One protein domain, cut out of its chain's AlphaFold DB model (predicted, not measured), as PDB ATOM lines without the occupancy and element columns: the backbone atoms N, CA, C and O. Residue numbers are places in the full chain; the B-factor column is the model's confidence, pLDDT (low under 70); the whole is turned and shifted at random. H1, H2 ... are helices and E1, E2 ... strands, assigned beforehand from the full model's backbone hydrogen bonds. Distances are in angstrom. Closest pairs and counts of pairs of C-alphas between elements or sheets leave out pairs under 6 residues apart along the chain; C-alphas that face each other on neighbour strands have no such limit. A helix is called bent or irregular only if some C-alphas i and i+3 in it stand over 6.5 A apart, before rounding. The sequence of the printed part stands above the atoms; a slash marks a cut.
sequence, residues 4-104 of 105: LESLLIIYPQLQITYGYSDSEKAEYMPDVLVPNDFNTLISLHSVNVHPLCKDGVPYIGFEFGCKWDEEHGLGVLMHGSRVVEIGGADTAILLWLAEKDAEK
ATOM      1  N   LEU A   4     185.247 152.774 190.063       96.12
ATOM      2  CA  LEU A   4     186.664 152.402 190.045       96.12
ATOM      3  C   LEU A   4     187.025 151.465 191.205       96.12
ATOM      4  O   LEU A   4     187.858 150.578 191.040       96.12
ATOM      5  N   GLU A   5     186.375 151.613 192.362       96.12
ATOM      6  CA  GLU A   5     186.502 150.663 193.473       96.12
ATOM      7  C   GLU A   5     185.943 149.282 193.106       96.12
ATOM      8  O   GLU A   5     186.553 148.266 193.430       96.12
ATOM      9  N   SER A   6     184.802 149.227 192.411       96.62
ATOM     10  CA  SER A   6     184.235 147.962 191.934       96.62
ATOM     11  C   SER A   6     185.112 147.316 190.862       96.62
ATOM     12  O   SER A   6     185.333 146.106 190.913       96.62
ATOM     13  N   LEU A   7     185.664 148.112 189.942       97.56
ATOM     14  CA  LEU A   7     186.599 147.622 188.932       97.56
ATOM     15  C   LEU A   7     187.869 147.056 189.579       97.56
ATOM     16  O   LEU A   7     188.282 145.960 189.219       97.56
ATOM     17  N   LEU A   8     188.435 147.740 190.581       97.69
ATOM     18  CA  LEU A   8     189.622 147.282 191.315       97.69
ATOM     19  C   LEU A   8     189.457 145.865 191.883       97.69
ATOM     20  O   LEU A   8     190.395 145.075 191.852       97.69
ATOM     21  N   ILE A   9     188.264 145.537 192.385       97.12
ATOM     22  CA  ILE A   9     187.973 144.223 192.972       97.12
ATOM     23  C   ILE A   9     187.960 143.123 191.908       97.12
ATOM     24  O   ILE A   9     188.450 142.023 192.165       97.12
ATOM     25  N   ILE A  10     187.402 143.393 190.727       96.75
ATOM     26  CA  ILE A  10     187.245 142.374 189.676       96.75
ATOM     27  C   ILE A  10     188.442 142.304 188.723       96.75
ATOM     28  O   ILE A  10     188.631 141.293 188.050       96.75
ATOM     29  N   TYR A  11     189.253 143.359 188.650       97.94
ATOM     30  CA  TYR A  11     190.341 143.483 187.685       97.94
ATOM     31  C   TYR A  11     191.366 142.337 187.742       97.94
ATOM     32  O   TYR A  11     191.721 141.839 186.675       97.94
ATOM     33  N   PRO A  12     191.765 141.808 188.921       97.88
ATOM     34  CA  PRO A  12     192.627 140.625 188.976       97.88
ATOM     35  C   PRO A  12     192.010 139.398 188.298       97.88
ATOM     36  O   PRO A  12     192.706 138.620 187.649       97.88
ATOM     37  N   GLN A  13     190.689 139.230 188.400       97.69
ATOM     38  CA  GLN A  13     189.994 138.143 187.717       97.69
ATOM     39  C   GLN A  13     189.942 138.376 186.203       97.69
ATOM     40  O   GLN A  13     190.088 137.417 185.448       97.69
ATOM     41  N   LEU A  14     189.790 139.627 185.752       96.88
ATOM     42  CA  LEU A  14     189.893 139.978 184.333       96.88
ATOM     43  C   LEU A  14     191.291 139.664 183.788       96.88
ATOM     44  O   LEU A  14     191.392 139.006 182.760       96.88
ATOM     45  N   GLN A  15     192.358 140.035 184.502       97.62
ATOM     46  CA  GLN A  15     193.736 139.701 184.117       97.62
ATOM     47  C   GLN A  15     193.928 138.185 183.928       97.62
ATOM     48  O   GLN A  15     194.558 137.762 182.961       97.62
ATOM     49  N   ILE A  16     193.349 137.363 184.814       97.56
ATOM     50  CA  ILE A  16     193.378 135.895 184.687       97.56
ATOM     51  C   ILE A  16     192.609 135.430 183.444       97.56
ATOM     52  O   ILE A  16     193.086 134.551 182.733       97.56
ATOM     53  N   THR A  17     191.431 136.002 183.183       96.06
ATOM     54  CA  THR A  17     190.587 135.638 182.034       96.06
ATOM     55  C   THR A  17     191.244 135.983 180.698       96.06
ATOM     56  O   THR A  17     191.201 135.161 179.787       96.06
ATOM     57  N   TYR A  18     191.861 137.164 180.581       95.31
ATOM     58  CA  TYR A  18     192.613 137.551 179.381       95.31
ATOM     59  C   TYR A  18     193.883 136.709 179.213       95.31
ATOM     60  O   TYR A  18     194.262 136.391 178.090       95.31
ATOM     61  N   GLY A  19     194.522 136.307 180.318       96.88
ATOM     62  CA  GLY A  19     195.590 135.306 180.296       96.88
ATOM     63  C   GLY A  19     196.846 135.739 179.537       96.88
ATOM     64  O   GLY A  19     197.561 134.887 179.011       96.88
ATOM     65  N   TYR A  20     197.103 137.048 179.464       97.12
ATOM     66  CA  TYR A  20     198.282 137.604 178.810       97.12
ATOM     67  C   TYR A  20     199.588 137.052 179.384       97.12
ATOM     68  O   TYR A  20     199.688 136.766 180.580       97.12
ATOM     69  N   SER A  21     200.613 136.950 178.532       97.81
ATOM     70  CA  SER A  21     201.979 136.679 178.993       97.81
ATOM     71  C   SER A  21     202.465 137.777 179.943       97.81
ATOM     72  O   SER A  21     201.952 138.893 179.916       97.81
ATOM     73  N   ASP A  22     203.494 137.511 180.752       97.06
ATOM     74  CA  ASP A  22     204.020 138.505 181.702       97.06
ATOM     75  C   ASP A  22     204.400 139.838 181.026       97.06
ATOM     76  O   ASP A  22     204.164 140.908 181.590       97.06
ATOM     77  N   SER A  23     204.951 139.790 179.806       97.19
ATOM     78  CA  SER A  23     205.295 140.991 179.035       97.19
ATOM     79  C   SER A  23     204.065 141.752 178.549       97.19
ATOM     80  O   SER A  23     204.008 142.968 178.698       97.19
ATOM     81  N   GLU A  24     203.069 141.048 178.010       97.19
ATOM     82  CA  GLU A  24     201.826 141.670 177.533       97.19
ATOM     83  C   GLU A  24     201.004 142.210 178.706       97.19
ATOM     84  O   GLU A  24     200.469 143.313 178.639       97.19
ATOM     85  N   LYS A  25     200.960 141.482 179.824       97.50
ATOM     86  CA  LYS A  25     200.323 141.941 181.057       97.50
ATOM     87  C   LYS A  25     200.974 143.236 181.534       97.50
ATOM     88  O   LYS A  25     200.261 144.185 181.829       97.50
ATOM     89  N   ALA A  26     202.303 143.307 181.591       97.00
ATOM     90  CA  ALA A  26     202.996 144.521 182.021       97.00
ATOM     91  C   ALA A  26     202.695 145.738 181.122       97.00
ATOM     92  O   ALA A  26     202.696 146.868 181.612       97.00
ATOM     93  N   GLU A  27     202.431 145.516 179.833       96.44
ATOM     94  CA  GLU A  27     202.138 146.569 178.857       96.44
ATOM     95  C   GLU A  27     200.659 146.999 178.858       96.44
ATOM     96  O   GLU A  27     200.359 148.195 178.948       96.44
ATOM     97  N   TYR A  28     199.736 146.037 178.793       96.88
ATOM     98  CA  TYR A  28     198.309 146.280 178.552       96.88
ATOM     99  C   TYR A  28     197.441 146.168 179.809       96.88
ATOM    100  O   TYR A  28     196.438 146.875 179.934       96.88
ATOM    101  N   MET A  29     197.819 145.300 180.754       97.75
ATOM    102  CA  MET A  29     197.069 145.035 181.987       97.75
ATOM    103  C   MET A  29     197.948 145.032 183.249       97.75
ATOM    104  O   MET A  29     197.962 144.030 183.977       97.75
ATOM    105  N   PRO A  30     198.711 146.106 183.530       98.06
ATOM    106  CA  PRO A  30     199.575 146.141 184.704       98.06
ATOM    107  C   PRO A  30     198.745 146.032 185.985       98.06
ATOM    108  O   PRO A  30     197.571 146.395 186.011       98.06
ATOM    109  N   ASP A  31     199.351 145.539 187.064       97.88
ATOM    110  CA  ASP A  31     198.662 145.463 188.350       97.88
ATOM    111  C   ASP A  31     198.254 146.860 188.829       97.88
ATOM    112  O   ASP A  31     199.052 147.799 188.828       97.88
ATOM    113  N   VAL A  32     196.999 146.972 189.255       97.62
ATOM    114  CA  VAL A  32     196.419 148.203 189.786       97.62
ATOM    115  C   VAL A  32     196.275 148.063 191.296       97.62
ATOM    116  O   VAL A  32     195.695 147.091 191.780       97.62
ATOM    117  N   LEU A  33     196.806 149.030 192.046       95.19
ATOM    118  CA  LEU A  33     196.812 148.992 193.512       95.19
ATOM    119  C   LEU A  33     195.768 149.930 194.109       95.19
ATOM    120  O   LEU A  33     195.225 149.652 195.180       95.19
ATOM    121  N   VAL A  34     195.483 151.040 193.426       96.56
ATOM    122  CA  VAL A  34     194.484 152.019 193.854       96.56
ATOM    123  C   VAL A  34     193.567 152.409 192.694       96.56
ATOM    124  O   VAL A  34     193.997 152.416 191.542       96.56
ATOM    125  N   PRO A  35     192.308 152.812 192.965       96.31
ATOM    126  CA  PRO A  35     191.339 153.130 191.913       96.31
ATOM    127  C   PRO A  35     191.828 154.160 190.880       96.31
ATOM    128  O   PRO A  35     191.423 154.127 189.724       96.31
ATOM    129  N   ASN A  36     192.709 155.079 191.283       95.50
ATOM    130  CA  ASN A  36     193.189 156.159 190.426       95.50
ATOM    131  C   ASN A  36     194.196 155.703 189.352       95.50
ATOM    132  O   ASN A  36     194.412 156.447 188.394       95.50
ATOM    133  N   ASP A  37     194.792 154.510 189.465       96.81
ATOM    134  CA  ASP A  37     195.743 154.018 188.453       96.81
ATOM    135  C   ASP A  37     195.030 153.725 187.115       96.81
ATOM    136  O   ASP A  37     195.617 153.887 186.039       96.81
ATOM    137  N   PHE A  38     193.724 153.410 187.162       97.50
ATOM    138  CA  PHE A  38     192.888 153.192 185.976       97.50
ATOM    139  C   PHE A  38     192.798 154.411 185.054       97.50
ATOM    140  O   PHE A  38     192.559 154.235 183.864       97.50
ATOM    141  N   ASN A  39     193.063 155.630 185.538       94.44
ATOM    142  CA  ASN A  39     193.033 156.843 184.708       94.44
ATOM    143  C   ASN A  39     193.999 156.791 183.511       94.44
ATOM    144  O   ASN A  39     193.857 157.565 182.569       94.44
ATOM    145  N   THR A  40     195.003 155.914 183.560       95.25
ATOM    146  CA  THR A  40     195.962 155.703 182.464       95.25
ATOM    147  C   THR A  40     195.656 154.469 181.612       95.25
ATOM    148  O   THR A  40     196.346 154.229 180.618       95.25
ATOM    149  N   LEU A  41     194.652 153.683 182.008       98.00
ATOM    150  CA  LEU A  41     194.300 152.396 181.411       98.00
ATOM    151  C   LEU A  41     192.941 152.418 180.715       98.00
ATOM    152  O   LEU A  41     192.739 151.624 179.801       98.00
ATOM    153  N   ILE A  42     192.032 153.298 181.142       97.88
ATOM    154  CA  ILE A  42     190.700 153.449 180.556       97.88
ATOM    155  C   ILE A  42     190.399 154.905 180.209       97.88
ATOM    156  O   ILE A  42     190.840 155.829 180.896       97.88
ATOM    157  N   SER A  43     189.600 155.113 179.168       97.44
ATOM    158  CA  SER A  43     189.139 156.432 178.732       97.44
ATOM    159  C   SER A  43     187.659 156.392 178.397       97.44
ATOM    160  O   SER A  43     187.225 155.541 177.629       97.44
ATOM    161  N   LEU A  44     186.876 157.317 178.957       97.75
ATOM    162  CA  LEU A  44     185.438 157.377 178.698       97.75
ATOM    163  C   LEU A  44     185.176 157.702 177.221       97.75
ATOM    164  O   LEU A  44     185.667 158.711 176.716       97.75
ATOM    165  N   HIS A  45     184.387 156.863 176.554       96.25
ATOM    166  CA  HIS A  45     183.985 157.022 175.157       96.25
ATOM    167  C   HIS A  45     182.557 157.542 175.038       96.25
ATOM    168  O   HIS A  45     182.310 158.527 174.342       96.25
ATOM    169  N   SER A  46     181.614 156.899 175.727       98.00
ATOM    170  CA  SER A  46     180.198 157.236 175.629       98.00
ATOM    171  C   SER A  46     179.489 157.097 176.976       98.00
ATOM    172  O   SER A  46     179.899 156.339 177.860       98.00
ATOM    173  N   VAL A  47     178.422 157.882 177.143       98.50
ATOM    174  CA  VAL A  47     177.489 157.780 178.268       98.50
ATOM    175  C   VAL A  47     176.111 157.506 177.689       98.50
ATOM    176  O   VAL A  47     175.569 158.321 176.943       98.50
ATOM    177  N   ASN A  48     175.546 156.359 178.046       98.19
ATOM    178  CA  ASN A  48     174.303 155.838 177.501       98.19
ATOM    179  C   ASN A  48     173.200 155.945 178.552       98.19
ATOM    180  O   ASN A  48     173.246 155.286 179.589       98.19
ATOM    181  N   VAL A  49     172.198 156.786 178.294       98.38
ATOM    182  CA  VAL A  49     171.013 156.893 179.155       98.38
ATOM    183  C   VAL A  49     169.990 155.869 178.685       98.38
ATOM    184  O   VAL A  49     169.492 155.958 177.562       98.38
ATOM    185  N   HIS A  50     169.679 154.893 179.531       98.19
ATOM    186  CA  HIS A  50     168.709 153.855 179.196       98.19
ATOM    187  C   HIS A  50     167.272 154.385 179.305       98.19
ATOM    188  O   HIS A  50     166.987 155.228 180.159       98.19
ATOM    189  N   PRO A  51     166.336 153.871 178.483       97.06
ATOM    190  CA  PRO A  51     164.926 154.264 178.538       97.06
ATOM    191  C   PRO A  51     164.193 153.727 179.779       97.06
ATOM    192  O   PRO A  51     163.089 154.179 180.082       97.06
ATOM    193  N   LEU A  52     164.779 152.752 180.482       96.75
ATOM    194  CA  LEU A  52     164.209 152.146 181.678       96.75
ATOM    195  C   LEU A  52     164.570 152.948 182.932       96.75
ATOM    196  O   LEU A  52     165.734 153.271 183.172       96.75
ATOM    197  N   CYS A  53     163.566 153.178 183.778       96.19
ATOM    198  CA  CYS A  53     163.729 153.759 185.106       96.19
ATOM    199  C   CYS A  53     163.293 152.759 186.180       96.19
ATOM    200  O   CYS A  53     162.228 152.153 186.066       96.19
ATOM    201  N   LYS A  54     164.069 152.672 187.261       96.00
ATOM    202  CA  LYS A  54     163.684 152.016 188.518       96.00
ATOM    203  C   LYS A  54     163.641 153.079 189.611       96.00
ATOM    204  O   LYS A  54     164.579 153.866 189.732       96.00
ATOM    205  N   ASP A  55     162.528 153.153 190.341       94.31
ATOM    206  CA  ASP A  55     162.280 154.151 191.397       94.31
ATOM    207  C   ASP A  55     162.465 155.611 190.940       94.31
ATOM    208  O   ASP A  55     162.967 156.466 191.666       94.31
ATOM    209  N   GLY A  56     162.080 155.902 189.693       95.62
ATOM    210  CA  GLY A  56     162.228 157.234 189.094       95.62
ATOM    211  C   GLY A  56     163.662 157.605 188.696       95.62
ATOM    212  O   GLY A  56     163.886 158.730 188.253       95.62
ATOM    213  N   VAL A  57     164.620 156.681 188.815       97.31
ATOM    214  CA  VAL A  57     166.026 156.878 188.433       97.31
ATOM    215  C   VAL A  57     166.347 156.035 187.191       97.31
ATOM    216  O   VAL A  57     166.112 154.821 187.216       97.31
ATOM    217  N   PRO A  58     166.882 156.636 186.111       97.56
ATOM    218  CA  PRO A  58     167.288 155.891 184.925       97.56
ATOM    219  C   PRO A  58     168.567 155.086 185.173       97.56
ATOM    220  O   PRO A  58     169.389 155.424 186.032       97.56
ATOM    221  N   TYR A  59     168.759 154.041 184.374       98.56
ATOM    222  CA  TYR A  59     170.048 153.361 184.275       98.56
ATOM    223  C   TYR A  59     170.995 154.156 183.367       98.56
ATOM    224  O   TYR A  59     170.584 154.688 182.333       98.56
ATOM    225  N   ILE A  60     172.265 154.235 183.759       98.56
ATOM    226  CA  ILE A  60     173.321 154.928 183.016       98.56
ATOM    227  C   ILE A  60     174.421 153.924 182.700       98.56
ATOM    228  O   ILE A  60     175.010 153.339 183.607       98.56
ATOM    229  N   GLY A  61     174.699 153.726 181.419       98.56
ATOM    230  CA  GLY A  61     175.837 152.956 180.949       98.56
ATOM    231  C   GLY A  61     177.029 153.851 180.646       98.56
ATOM    232  O   GLY A  61     176.875 154.889 180.007       98.56
ATOM    233  N   PHE A  62     178.216 153.438 181.063       98.56
ATOM    234  CA  PHE A  62     179.479 154.077 180.714       98.56
ATOM    235  C   PHE A  62     180.291 153.121 179.856       98.56
ATOM    236  O   PHE A  62     180.604 152.012 180.287       98.56
ATOM    237  N   GLU A  63     180.620 153.561 178.652       98.44
ATOM    238  CA  GLU A  63     181.494 152.837 177.741       98.44
ATOM    239  C   GLU A  63     182.879 153.471 177.781       98.44
ATOM    240  O   GLU A  63     183.018 154.693 177.660       98.44
ATOM    241  N   PHE A  64     183.903 152.647 177.933       98.50
ATOM    242  CA  PHE A  64     185.290 153.058 177.971       98.50
ATOM    243  C   PHE A  64     186.087 152.308 176.911       98.50
ATOM    244  O   PHE A  64     185.916 151.106 176.721       98.50
ATOM    245  N   GLY A  65     187.041 152.999 176.298       98.19
ATOM    246  CA  GLY A  65     188.214 152.329 175.756       98.19
ATOM    247  C   GLY A  65     189.071 151.819 176.904       98.19
ATOM    248  O   GLY A  65     189.133 152.454 177.962       98.19
ATOM    249  N   CYS A  66     189.737 150.688 176.706       97.75
ATOM    250  CA  CYS A  66     190.692 150.148 177.658       97.75
ATOM    251  C   CYS A  66     191.935 149.632 176.931       97.75
ATOM    252  O   CYS A  66     191.860 149.151 175.805       97.75
ATOM    253  N   LYS A  67     193.097 149.725 177.583       97.44
ATOM    254  CA  LYS A  67     194.370 149.293 176.982       97.44
ATOM    255  C   LYS A  67     194.444 147.806 176.658       97.44
ATOM    256  O   LYS A  67     195.272 147.404 175.854       97.44
ATOM    257  N   TRP A  68     193.635 146.996 177.323       96.75
ATOM    258  CA  TRP A  68     193.692 145.546 177.212       96.75
ATOM    259  C   TRP A  68     192.732 144.963 176.190       96.75
ATOM    260  O   TRP A  68     192.789 143.772 175.926       96.75
ATOM    261  N   ASP A  69     191.841 145.776 175.633       95.44
ATOM    262  CA  ASP A  69     190.919 145.334 174.598       95.44
ATOM    263  C   ASP A  69     190.486 146.538 173.763       95.44
ATOM    264  O   ASP A  69     189.423 147.125 173.969       95.44
ATOM    265  N   GLU A  70     191.356 146.955 172.842       91.25
ATOM    266  CA  GLU A  70     191.079 148.108 171.978       91.25
ATOM    267  C   GLU A  70     189.881 147.870 171.043       91.25
ATOM    268  O   GLU A  70     189.245 148.832 170.614       91.25
ATOM    269  N   GLU A  71     189.562 146.608 170.735       92.38
ATOM    270  CA  GLU A  71     188.442 146.240 169.864       92.38
ATOM    271  C   GLU A  71     187.104 146.239 170.618       92.38
ATOM    272  O   GLU A  71     186.125 146.791 170.111       92.38
ATOM    273  N   HIS A  72     187.049 145.654 171.823       94.44
ATOM    274  CA  HIS A  72     185.784 145.434 172.542       94.44
ATOM    275  C   HIS A  72     185.542 146.381 173.721       94.44
ATOM    276  O   HIS A  72     184.396 146.509 174.158       94.44
ATOM    277  N   GLY A  73     186.572 147.045 174.248       97.12
ATOM    278  CA  GLY A  73     186.455 148.024 175.330       97.12
ATOM    279  C   GLY A  73     185.910 147.478 176.659       97.12
ATOM    280  O   GLY A  73     185.840 146.276 176.914       97.12
ATOM    281  N   LEU A  74     185.512 148.402 177.535       98.38
ATOM    282  CA  LEU A  74     184.961 148.140 178.867       98.38
ATOM    283  C   LEU A  74     183.608 148.842 179.011       98.38
ATOM    284  O   LEU A  74     183.495 150.041 178.764       98.38
ATOM    285  N   GLY A  75     182.595 148.122 179.474       98.50
ATOM    286  CA  GLY A  75     181.270 148.667 179.751       98.50
ATOM    287  C   GLY A  75     180.902 148.522 181.220       98.50
ATOM    288  O   GLY A  75     181.147 147.491 181.848       98.50
ATOM    289  N   VAL A  76     180.279 149.561 181.769       98.56
ATOM    290  CA  VAL A  76     179.739 149.560 183.130       98.56
ATOM    291  C   VAL A  76     178.295 150.023 183.096       98.56
ATOM    292  O   VAL A  76     178.013 151.134 182.654       98.56
ATOM    293  N   LEU A  77     177.386 149.207 183.621       98.62
ATOM    294  CA  LEU A  77     176.003 149.612 183.848       98.62
ATOM    295  C   LEU A  77     175.844 150.103 185.288       98.62
ATOM    296  O   LEU A  77     176.235 149.419 186.236       98.62
ATOM    297  N   MET A  78     175.244 151.277 185.467       98.19
ATOM    298  CA  MET A  78     174.970 151.878 186.770       98.19
ATOM    299  C   MET A  78     173.485 152.197 186.951       98.19
ATOM    300  O   MET A  78     172.775 152.526 186.002       98.19
ATOM    301  N   HIS A  79     173.033 152.167 188.203       97.38
ATOM    302  CA  HIS A  79     171.735 152.693 188.632       97.38
ATOM    303  C   HIS A  79     171.950 153.617 189.831       97.38
ATOM    304  O   HIS A  79     172.377 153.179 190.905       97.38
ATOM    305  N   GLY A  80     171.744 154.922 189.631       94.44
ATOM    306  CA  GLY A  80     172.163 155.937 190.600       94.44
ATOM    307  C   GLY A  80     173.671 155.861 190.872       94.44
ATOM    308  O   GLY A  80     174.483 156.008 189.963       94.44
ATOM    309  N   SER A  81     174.058 155.612 192.126       93.81
ATOM    310  CA  SER A  81     175.463 155.452 192.537       93.81
ATOM    311  C   SER A  81     175.930 153.993 192.622       93.81
ATOM    312  O   SER A  81     177.045 153.740 193.079       93.81
ATOM    313  N   ARG A  82     175.077 153.026 192.267       95.56
ATOM    314  CA  ARG A  82     175.375 151.594 192.364       95.56
ATOM    315  C   ARG A  82     175.835 151.059 191.014       95.56
ATOM    316  O   ARG A  82     175.168 151.269 190.005       95.56
ATOM    317  N   VAL A  83     176.938 150.316 191.024       97.81
ATOM    318  CA  VAL A  83     177.351 149.484 189.889       97.81
ATOM    319  C   VAL A  83     176.424 148.272 189.810       97.81
ATOM    320  O   VAL A  83     176.245 147.555 190.797       97.81
ATOM    321  N   VAL A  84     175.800 148.087 188.653       97.56
ATOM    322  CA  VAL A  84     174.904 146.966 188.351       97.56
ATOM    323  C   VAL A  84     175.698 145.814 187.752       97.56
ATOM    324  O   VAL A  84     175.531 144.683 188.197       97.56
ATOM    325  N   GLU A  85     176.551 146.114 186.769       97.94
ATOM    326  CA  GLU A  85     177.340 145.131 186.023       97.94
ATOM    327  C   GLU A  85     178.607 145.785 185.451       97.94
ATOM    328  O   GLU A  85     178.594 146.980 185.129       97.94
ATOM    329  N   ILE A  86     179.680 145.003 185.318       98.12
ATOM    330  CA  ILE A  86     180.899 145.385 184.591       98.12
ATOM    331  C   ILE A  86     181.236 144.267 183.600       98.12
ATOM    332  O   ILE A  86     181.340 143.107 183.992       98.12
ATOM    333  N   GLY A  87     181.451 144.619 182.335       97.12
ATOM    334  CA  GLY A  87     181.763 143.672 181.262       97.12
ATOM    335  C   GLY A  87     182.398 144.360 180.054       97.12
ATOM    336  O   GLY A  87     183.061 145.385 180.203       97.12
ATOM    337  N   GLY A  88     182.207 143.810 178.852       97.31
ATOM    338  CA  GLY A  88     182.608 144.478 177.605       97.31
ATOM    339  C   GLY A  88     181.802 145.757 177.348       97.31
ATOM    340  O   GLY A  88     180.832 146.029 178.061       97.31
ATOM    341  N   ALA A  89     182.184 146.555 176.343       97.94
ATOM    342  CA  ALA A  89     181.511 147.822 176.008       97.94
ATOM    343  C   ALA A  89     179.983 147.686 175.853       97.94
ATOM    344  O   ALA A  89     179.227 148.571 176.258       97.94
ATOM    345  N   ASP A  90     179.516 146.544 175.344       98.00
ATOM    346  CA  ASP A  90     178.100 146.210 175.186       98.00
ATOM    347  C   ASP A  90     177.302 146.273 176.503       98.00
ATOM    348  O   ASP A  90     176.134 146.669 176.508       98.00
ATOM    349  N   THR A  91     177.935 145.997 177.644       98.44
ATOM    350  CA  THR A  91     177.337 146.112 178.987       98.44
ATOM    351  C   THR A  91     176.759 147.507 179.244       98.44
ATOM    352  O   THR A  91     175.752 147.645 179.940       98.44
ATOM    353  N   ALA A  92     177.338 148.552 178.642       98.50
ATOM    354  CA  ALA A  92     176.840 149.918 178.768       98.50
ATOM    355  C   ALA A  92     175.522 150.166 178.002       98.50
ATOM    356  O   ALA A  92     174.817 151.129 178.307       98.50
ATOM    357  N   ILE A  93     175.156 149.325 177.028       97.81
ATOM    358  CA  ILE A  93     174.024 149.569 176.110       97.81
ATOM    359  C   ILE A  93     172.958 148.468 176.113       97.81
ATOM    360  O   ILE A  93     171.833 148.706 175.676       97.81
ATOM    361  N   LEU A  94     173.270 147.272 176.612       98.31
ATOM    362  CA  LEU A  94     172.344 146.142 176.627       98.31
ATOM    363  C   LEU A  94     171.171 146.378 177.597       98.31
ATOM    364  O   LEU A  94     171.291 146.175 178.804       98.31
ATOM    365  N   LEU A  95     170.010 146.762 177.054       98.12
ATOM    366  CA  LEU A  95     168.798 147.073 177.829       98.12
ATOM    367  C   LEU A  95     168.364 145.934 178.766       98.12
ATOM    368  O   LEU A  95     167.945 146.188 179.893       98.12
ATOM    369  N   TRP A  96     168.516 144.680 178.337       98.12
ATOM    370  CA  TRP A  96     168.092 143.519 179.121       98.12
ATOM    371  C   TRP A  96     168.838 143.387 180.462       98.12
ATOM    372  O   TRP A  96     168.306 142.803 181.406       98.12
ATOM    373  N   LEU A  97     170.049 143.949 180.587       98.38
ATOM    374  CA  LEU A  97     170.766 144.009 181.865       98.38
ATOM    375  C   LEU A  97     170.071 144.955 182.852       98.38
ATOM    376  O   LEU A  97     169.949 144.632 184.035       98.38
ATOM    377  N   ALA A  98     169.584 146.098 182.361       98.19
ATOM    378  CA  ALA A  98     168.809 147.040 183.158       98.19
ATOM    379  C   ALA A  98     167.451 146.438 183.548       98.19
ATOM    380  O   ALA A  98     167.065 146.522 184.711       98.19
ATOM    381  N   GLU A  99     166.763 145.767 182.618       98.38
ATOM    382  CA  GLU A  99     165.492 145.069 182.883       98.38
ATOM    383  C   GLU A  99     165.657 144.005 183.976       98.38
ATOM    384  O   GLU A  99     164.943 144.023 184.979       98.38
ATOM    385  N   LYS A 100     166.683 143.155 183.853       98.25
ATOM    386  CA  LYS A 100     167.008 142.121 184.844       98.25
ATOM    387  C   LYS A 100     167.310 142.698 186.231       98.25
ATOM    388  O   LYS A 100     167.017 142.068 187.247       98.25
ATOM    389  N   ASP A 101     167.953 143.861 186.312       98.00
ATOM    390  CA  ASP A 101     168.219 144.518 187.595       98.00
ATOM    391  C   ASP A 101     166.983 145.238 188.167       98.00
ATOM    392  O   ASP A 101     166.814 145.297 189.391       98.00
ATOM    393  N   ALA A 102     166.094 145.731 187.304       97.12
ATOM    394  CA  ALA A 102     164.841 146.365 187.699       97.12
ATOM    395  C   ALA A 102     163.848 145.383 188.334       97.12
ATOM    396  O   ALA A 102     163.093 145.779 189.217       97.12
ATOM    397  N   GLU A 103     163.905 144.105 187.956       96.88
ATOM    398  CA  GLU A 103     163.110 143.024 188.558       96.88
ATOM    399  C   GLU A 103     163.541 142.656 189.987       96.88
ATOM    400  O   GLU A 103     162.789 142.003 190.715       96.88
ATOM    401  N   LYS A 104     164.749 143.052 190.410       93.12
ATOM    402  CA  LYS A 104     165.214 142.805 191.781       93.12
ATOM    403  C   LYS A 104     164.434 143.695 192.760       93.12
ATOM    404  O   LYS A 104     164.209 144.861 192.432       93.12
TER     405      LYS A 104
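This is residues 4 to 104 of the 105 residues of an uncharacterized protein of Grimontia sp. AD028 (UniProt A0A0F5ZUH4). A strongly twisted sheet of four strands makes the long body, with the long hairpin E1 and E2 running along it and the shorter E3 and E4 beside it. H4 and H5 cover one face, H1 reaches E4 from the opposite face, and H2 and H3 are gathered with H1 toward one end, off the sheet. The printed part has 101 residues, with five named helices and four named strands in the order H1 H2 H3 E1 E2 E3 E4 H4 H5; the sheet's order is E1 E2 E3 E4, antiparallel throughout, and the class is mixed, helices and strands. The whole is compact, with a radius of gyration of the C-alphas of 14.2 A, yet elongated in outline, spanning 46 by 25 by 21 A.

H1, residues 4 to 18, begins at C-alpha 4 (186.664, 152.402, 190.045) and is 19.2 A long; it is irregular, with C-alphas 9 and 12 7.1 A apart. H2 is residues 22 to 28, 10.1 A, and H3 residues 35 to 40, 10.8 A. E1, residues 42 to 54, starts at (190.700, 153.449, 180.556), measures 28.2 A and bends by 82 degrees at residue 51. E2 is residues 57 to 66, 27.7 A; E3 residues 74 to 79, 17.1 A; E4 residues 82 to 87, 15.1 A. H4 is residues 89 to 92, 5.8 A, and H5, residues 95 to 102, 10.7 A, ends at (164.841, 146.365, 187.699).

The strands form a meander, each the antiparallel neighbour of the one before, with three hairpins. N 48 and O 61 of E1 and E2 are 2.8 A apart, N 62 and O 76 of E2 and E3 2.8 A, and N 77 and O 85 of E3 and E4 2.9 A, within hydrogen-bond range. H5 is on the sheet at a height of 7.5 A, slantwise to the strands at 49 degrees to E2 on the local plane. H4 is on the same face, its height 5.4 A; the closest C-alphas of H4 and E3 are those of Ala 89 and Gly 75, 3.8 A. H1 is on the opposite face, over E4, at a height of 10.2 A. H1 touches H3 with residues 4 to 8 alone; the closest C-alphas are those of Leu 4 and Pro 35, 5.1 A. H2 and H3 are apart. In H2 and H5 every O i to N i+4 pair is within hydrogen-bond range, in H1 9 of 11, in H3 0 of 2 with 2 of 3 O i to N i+3 pairs; H4 is too short for an O i to N i+4 pair.

The two C-alphas farthest apart, of Ser 23 and Gly 56, are 47.1 A apart. The printed part has no cut and no long link. Mean pLDDT of the printed part is 97.1, and no printed residue is under 70.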